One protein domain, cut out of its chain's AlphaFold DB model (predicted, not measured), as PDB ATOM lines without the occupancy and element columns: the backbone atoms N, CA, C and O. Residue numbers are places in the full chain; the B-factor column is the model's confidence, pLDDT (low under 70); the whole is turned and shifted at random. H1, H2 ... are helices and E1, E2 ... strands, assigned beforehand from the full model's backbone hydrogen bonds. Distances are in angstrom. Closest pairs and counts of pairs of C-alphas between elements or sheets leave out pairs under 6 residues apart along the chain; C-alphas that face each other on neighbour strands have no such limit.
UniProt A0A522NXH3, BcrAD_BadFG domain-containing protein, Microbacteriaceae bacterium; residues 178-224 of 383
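This is residues 178 to 224 of the 383 residues of the protein "BcrAD_BadFG domain-containing protein" of Microbacteriaceae bacterium (UniProt A0A522NXH3). A three-stranded antiparallel sheet, E1 - E2 - E3, makes one part of a rod, and two short helices lie toward its other end, with H2 sticking out along the long axis. The printed part has 47 residues, in the order E1 E2 E3 H1 H2, of mixed class. It is loose, with a radius of gyration of the C-alphas of 12.2 A and spans of 40 by 17 by 10 A.

E1, residues 181 to 186, begins at C-alpha (-129.487, -95.723, -113.525) and is 16.7 A long. E2, residues 190 to 196, spans 20.4 A, and E3, residues 199 to 205, 17.9 A. H1 holds residues 208 to 211, 5.9 A. H2, residues 217 to 224, spans 10.6 A and ends at C-alpha (-149.142, -86.237, -89.312).

The strands form a meander, each the antiparallel neighbour of the one before, in hairpins E1 and E2, and E2 and E3. N 183 and O 193 are 2.9 A apart, N 194 and O 202 2.8 A, both within hydrogen-bond range. H2 only just is on the sheet, with 5 pairs of C-alphas within 10 A, and only grazes it with residues 217 to 219. H1 is close to H2 but not clearly touching, the closest C-alphas being those of Trp 209 and Phe 218, 6.6 A. Every O i to N i+4 pair in H2 is within hydrogen-bond range; H1 is too short for one.

The C-alphas farthest apart, of Arg 197 and Val 224, are 40.1 A apart. The printed part has no cut, its links are tight, and no printed residue is under 70 in pLDDT.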
ATOM      1  N   ARG A 178    -132.337-100.007-119.769       96.50
ATOM      2  CA  ARG A 178    -130.987 -99.470-119.575       96.50
ATOM      3  C   ARG A 178    -130.255-100.243-118.485       96.50
ATOM      4  O   ARG A 178    -130.848-100.580-117.474       96.50
ATOM      5  N   ALA A 179    -128.957-100.460-118.676       95.75
ATOM      6  CA  ALA A 179    -128.111-101.166-117.714       95.75
ATOM      7  C   ALA A 179    -127.589-100.268-116.576       95.75
ATOM      8  O   ALA A 179    -126.988-100.770-115.632       95.75
ATOM      9  N   ASP A 180    -127.804 -98.954-116.651       97.81
ATOM     10  CA  ASP A 180    -127.296 -97.991-115.677       97.81
ATOM     11  C   ASP A 180    -128.390 -96.990-115.303       97.81
ATOM     12  O   ASP A 180    -129.084 -96.451-116.175       97.81
ATOM     13  N   GLY A 181    -128.531 -96.711-114.009       97.38
ATOM     14  CA  GLY A 181    -129.487 -95.723-113.525       97.38
ATOM     15  C   GLY A 181    -129.788 -95.814-112.035       97.38
ATOM     16  O   GLY A 181    -129.093 -96.475-111.263       97.38
ATOM     17  N   TYR A 182    -130.845 -95.108-111.638       96.69
ATOM     18  CA  TYR A 182    -131.349 -95.091-110.271       96.69
ATOM     19  C   TYR A 182    -132.828 -95.465-110.256       96.69
ATOM     20  O   TYR A 182    -133.600 -94.963-111.071       96.69
ATOM     21  N   GLY A 183    -133.212 -96.319-109.314       94.25
ATOM     22  CA  GLY A 183    -134.602 -96.623-108.988       94.25
ATOM     23  C   GLY A 183    -134.975 -96.010-107.641       94.25
ATOM     24  O   GLY A 183    -134.153 -95.986-106.725       94.25
ATOM     25  N   LEU A 184    -136.205 -95.519-107.513       93.00
ATOM     26  CA  LEU A 184    -136.756 -95.011-106.258       93.00
ATOM     27  C   LEU A 184    -138.145 -95.604-106.047       93.00
ATOM     28  O   LEU A 184    -139.052 -95.371-106.844       93.00
ATOM     29  N   ILE A 185    -138.312 -96.323-104.946       88.44
ATOM     30  CA  ILE A 185    -139.602 -96.804-104.465       88.44
ATOM     31  C   ILE A 185    -140.032 -95.889-103.323       88.44
ATOM     32  O   ILE A 185    -139.292 -95.717-102.356       88.44
ATOM     33  N   ALA A 186    -141.233 -95.321-103.428       88.31
ATOM     34  CA  ALA A 186    -141.872 -94.522-102.384       88.31
ATOM     35  C   ALA A 186    -143.343 -94.950-102.249       88.31
ATOM     36  O   ALA A 186    -144.238 -94.383-102.871       88.31
ATOM     37  N   GLY A 187    -143.571 -96.012-101.477       85.38
ATOM     38  CA  GLY A 187    -144.891 -96.575-101.184       85.38
ATOM     39  C   GLY A 187    -145.119 -96.624 -99.677       85.38
ATOM     40  O   GLY A 187    -144.882 -95.639 -98.981       85.38
ATOM     41  N   THR A 188    -145.535 -97.777 -99.147       83.19
ATOM     42  CA  THR A 188    -145.602 -97.997 -97.689       83.19
ATOM     43  C   THR A 188    -144.241 -97.783 -97.024       83.19
ATOM     44  O   THR A 188    -144.178 -97.133 -95.985       83.19
ATOM     45  N   GLY A 189    -143.174 -98.289 -97.653       87.00
ATOM     46  CA  GLY A 189    -141.773 -98.010 -97.323       87.00
ATOM     47  C   GLY A 189    -141.097 -97.156 -98.402       87.00
ATOM     48  O   GLY A 189    -141.723 -96.820 -99.414       87.00
ATOM     49  N   ALA A 190    -139.828 -96.793 -98.193       90.75
ATOM     50  CA  ALA A 190    -139.070 -95.995 -99.155       90.75
ATOM     51  C   ALA A 190    -137.617 -96.461 -99.279       90.75
ATOM     52  O   ALA A 190    -136.888 -96.559 -98.289       90.75
ATOM     53  N   VAL A 191    -137.184 -96.707-100.513       93.12
ATOM     54  CA  VAL A 191    -135.847 -97.221-100.820       93.12
ATOM     55  C   VAL A 191    -135.387 -96.743-102.191       93.12
ATOM     56  O   VAL A 191    -136.157 -96.709-103.150       93.12
ATOM     57  N   ALA A 192    -134.117 -96.366-102.279       94.38
ATOM     58  CA  ALA A 192    -133.441 -96.006-103.510       94.38
ATOM     59  C   ALA A 192    -132.381 -97.056-103.855       94.38
ATOM     60  O   ALA A 192    -131.648 -97.528-102.984       94.38
ATOM     61  N   ALA A 193    -132.274 -97.374-105.137       95.69
ATOM     62  CA  ALA A 193    -131.330 -98.325-105.697       95.69
ATOM     63  C   ALA A 193    -130.499 -97.653-106.793       95.69
ATOM     64  O   ALA A 193    -131.012 -96.831-107.553       95.69
ATOM     65  N   ARG A 194    -129.223 -98.016-106.896       97.31
ATOM     66  CA  ARG A 194    -128.357 -97.689-108.031       97.31
ATOM     67  C   ARG A 194    -128.015 -98.974-108.767       97.31
ATOM     68  O   ARG A 194    -127.477 -99.892-108.145       97.31
ATOM     69  N   ILE A 195    -128.285 -98.986-110.065       97.50
ATOM     70  CA  ILE A 195    -127.899-100.056-110.979       97.50
ATOM     71  C   ILE A 195    -126.728 -99.566-111.833       97.50
ATOM     72  O   ILE A 195    -126.770 -98.448-112.354       97.50
ATOM     73  N   GLU A 196    -125.684-100.384-111.954       97.62
ATOM     74  CA  GLU A 196    -124.563-100.159-112.873       97.62
ATOM     75  C   GLU A 196    -124.226-101.451-113.606       97.62
ATOM     76  O   GLU A 196    -124.039-102.491-112.975       97.62
ATOM     77  N   ARG A 197    -124.095-101.387-114.935       96.25
ATOM     78  CA  ARG A 197    -123.839-102.560-115.795       96.25
ATOM     79  C   ARG A 197    -124.808-103.722-115.537       96.25
ATOM     80  O   ARG A 197    -124.441-104.884-115.660       96.25
ATOM     81  N   GLY A 198    -126.038-103.377-115.187       93.56
ATOM     82  CA  GLY A 198    -127.133-104.287-114.890       93.56
ATOM     83  C   GLY A 198    -127.168-104.848-113.469       93.56
ATOM     84  O   GLY A 198    -128.109-105.554-113.135       93.56
ATOM     85  N   GLU A 199    -126.207-104.479-112.624       94.50
ATOM     86  CA  GLU A 199    -126.063-105.003-111.267       94.50
ATOM     87  C   GLU A 199    -126.497-103.987-110.209       94.50
ATOM     88  O   GLU A 199    -126.247-102.783-110.335       94.50
ATOM     89  N   LEU A 200    -127.093-104.471-109.118       94.19
ATOM     90  CA  LEU A 200    -127.426-103.647-107.957       94.19
ATOM     91  C   LEU A 200    -126.161-103.313-107.157       94.19
ATOM     92  O   LEU A 200    -125.679-104.114-106.361       94.19
ATOM     93  N   VAL A 201    -125.636-102.099-107.331       96.69
ATOM     94  CA  VAL A 201    -124.361-101.689-106.711       96.69
ATOM     95  C   VAL A 201    -124.522-100.893-105.421       96.69
ATOM     96  O   VAL A 201    -123.587-100.801-104.625       96.69
ATOM     97  N   ARG A 202    -125.682-100.261-105.204       95.50
ATOM     98  CA  ARG A 202    -125.937 -99.495-103.976       95.50
ATOM     99  C   ARG A 202    -127.416 -99.409-103.652       95.50
ATOM    100  O   ARG A 202    -128.227 -99.134-104.529       95.50
ATOM    101  N   VAL A 203    -127.724 -99.526-102.364       94.06
ATOM    102  CA  VAL A 203    -129.055 -99.296-101.797       94.06
ATOM    103  C   VAL A 203    -128.960 -98.204-100.732       94.06
ATOM    104  O   VAL A 203    -127.984 -98.143 -99.982       94.06
ATOM    105  N   ALA A 204    -129.948 -97.314-100.688       92.81
ATOM    106  CA  ALA A 204    -130.097 -96.291 -99.657       92.81
ATOM    107  C   ALA A 204    -131.557 -96.232 -99.187       92.81
ATOM    108  O   ALA A 204    -132.474 -96.237-100.003       92.81
ATOM    109  N   GLY A 205    -131.781 -96.150 -97.875       89.62
ATOM    110  CA  GLY A 205    -133.120 -96.317 -97.298       89.62
ATOM    111  C   GLY A 205    -133.466 -97.795 -97.098       89.62
ATOM    112  O   GLY A 205    -132.564 -98.611 -96.922       89.62
ATOM    113  N   GLY A 206    -134.754 -98.135 -97.066       86.75
ATOM    114  CA  GLY A 206    -135.211 -99.521 -96.917       86.75
ATOM    115  C   GLY A 206    -134.950-100.160 -95.549       86.75
ATOM    116  O   GLY A 206    -135.142-101.360 -95.394       86.75
ATOM    117  N   ALA A 207    -134.542 -99.387 -94.534       86.06
ATOM    118  CA  ALA A 207    -134.348 -99.884 -93.164       86.06
ATOM    119  C   ALA A 207    -135.674-100.183 -92.426       86.06
ATOM    120  O   ALA A 207    -135.675-100.473 -91.229       86.06
ATOM    121  N   GLY A 208    -136.802-100.100 -93.135       85.75
ATOM    122  CA  GLY A 208    -138.134-100.341 -92.612       85.75
ATOM    123  C   GLY A 208    -138.714 -99.139 -91.874       85.75
ATOM    124  O   GLY A 208    -138.024 -98.183 -91.517       85.75
ATOM    125  N   TRP A 209    -140.012 -99.225 -91.602       86.56
ATOM    126  CA  TRP A 209    -140.814 -98.148 -91.022       86.56
ATOM    127  C   TRP A 209    -140.341 -97.670 -89.638       86.56
ATOM    128  O   TRP A 209    -140.616 -96.533 -89.256       86.56
ATOM    129  N   LEU A 210    -139.654 -98.533 -88.878       88.50
ATOM    130  CA  LEU A 210    -139.204 -98.228 -87.518       88.50
ATOM    131  C   LEU A 210    -137.906 -97.409 -87.499       88.50
ATOM    132  O   LEU A 210    -137.779 -96.489 -86.692       88.50
ATOM    133  N   LEU A 211    -136.942 -97.748 -88.364       88.88
ATOM    134  CA  LEU A 211    -135.587 -97.179 -88.350       88.88
ATOM    135  C   LEU A 211    -135.277 -96.297 -89.570       88.88
ATOM    136  O   LEU A 211    -134.249 -95.623 -89.590       88.88
ATOM    137  N   GLY A 212    -136.137 -96.287 -90.588       87.88
ATOM    138  CA  GLY A 212    -135.882 -95.595 -91.846       87.88
ATOM    139  C   GLY A 212    -137.145 -95.242 -92.620       87.88
ATOM    140  O   GLY A 212    -138.034 -94.572 -92.095       87.88
ATOM    141  N   ASP A 213    -137.158 -95.591 -93.909       89.94
ATOM    142  CA  ASP A 213    -138.241 -95.303 -94.861       89.94
ATOM    143  C   ASP A 213    -138.693 -93.833 -94.864       89.94
ATOM    144  O   ASP A 213    -139.877 -93.515 -94.990       89.94
ATOM    145  N   SER A 214    -137.741 -92.908 -94.727       90.38
ATOM    146  CA  SER A 214    -138.034 -91.476 -94.798       90.38
ATOM    147  C   SER A 214    -138.608 -91.108 -96.164       90.38
ATOM    148  O   SER A 214    -138.080 -91.516 -97.194       90.38
ATOM    149  N   GLY A 215    -139.700 -90.341 -96.162       89.25
ATOM    150  CA  GLY A 215    -140.447 -90.007 -97.378       89.25
ATOM    151  C   GLY A 215    -141.446 -91.079 -97.829       89.25
ATOM    152  O   GLY A 215    -142.160 -90.856 -98.801       89.25
ATOM    153  N   SER A 216    -141.544 -92.212 -97.123       93.06
ATOM    154  CA  SER A 216    -142.603 -93.197 -97.361       93.06
ATOM    155  C   SER A 216    -143.972 -92.709 -96.884       93.06
ATOM    156  O   SER A 216    -144.082 -91.813 -96.039       93.06
ATOM    157  N   GLY A 217    -145.033 -93.360 -97.363       91.19
ATOM    158  CA  GLY A 217    -146.397 -93.135 -96.891       91.19
ATOM    159  C   GLY A 217    -146.543 -93.378 -95.386       91.19
ATOM    160  O   GLY A 217    -147.200 -92.586 -94.709       91.19
ATOM    161  N   PHE A 218    -145.869 -94.399 -94.833       91.56
ATOM    162  CA  PHE A 218    -145.852 -94.619 -93.385       91.56
ATOM    163  C   PHE A 218    -145.192 -93.447 -92.652       91.56
ATOM    164  O   PHE A 218    -145.742 -92.936 -91.677       91.56
ATOM    165  N   TRP A 219    -144.033 -92.984 -93.133       93.81
ATOM    166  CA  TRP A 219    -143.312 -91.867 -92.519       93.81
ATOM    167  C   TRP A 219    -144.152 -90.587 -92.512       93.81
ATOM    168  O   TRP A 219    -144.235 -89.914 -91.482       93.81
ATOM    169  N   ILE A 220    -144.822 -90.280 -93.628       94.44
ATOM    170  CA  ILE A 220    -145.720 -89.123 -93.748       94.44
ATOM    171  C   ILE A 220    -146.895 -89.261 -92.772       94.44
ATOM    172  O   ILE A 220    -147.120 -88.365 -91.958       94.44
ATOM    173  N   GLY A 221    -147.604 -90.394 -92.787       93.62
ATOM    174  CA  GLY A 221    -148.748 -90.628 -91.901       93.62
ATOM    175  C   GLY A 221    -148.372 -90.559 -90.418       93.62
ATOM    176  O   GLY A 221    -149.068 -89.935 -89.616       93.62
ATOM    177  N   HIS A 222    -147.219 -91.117 -90.051       91.56
ATOM    178  CA  HIS A 222    -146.707 -91.070 -88.687       91.56
ATOM    179  C   HIS A 222    -146.341 -89.643 -88.244       91.56
ATOM    180  O   HIS A 222    -146.625 -89.255 -87.107       91.56
ATOM    181  N   ARG A 223    -145.758 -88.826 -89.136       92.94
ATOM    182  CA  ARG A 223    -145.494 -87.399 -88.877       92.94
ATOM    183  C   ARG A 223    -146.788 -86.619 -88.652       92.94
ATOM    184  O   ARG A 223    -146.852 -85.850 -87.695       92.94
ATOM    185  N   VAL A 224    -147.815 -86.859 -89.469       95.00
ATOM    186  CA  VAL A 224    -149.142 -86.237 -89.312       95.00
ATOM    187  C   VAL A 224    -149.775 -86.629 -87.975       95.00
ATOM    188  O   VAL A 224    -150.186 -85.753 -87.216       95.00
TER     189      VAL A 224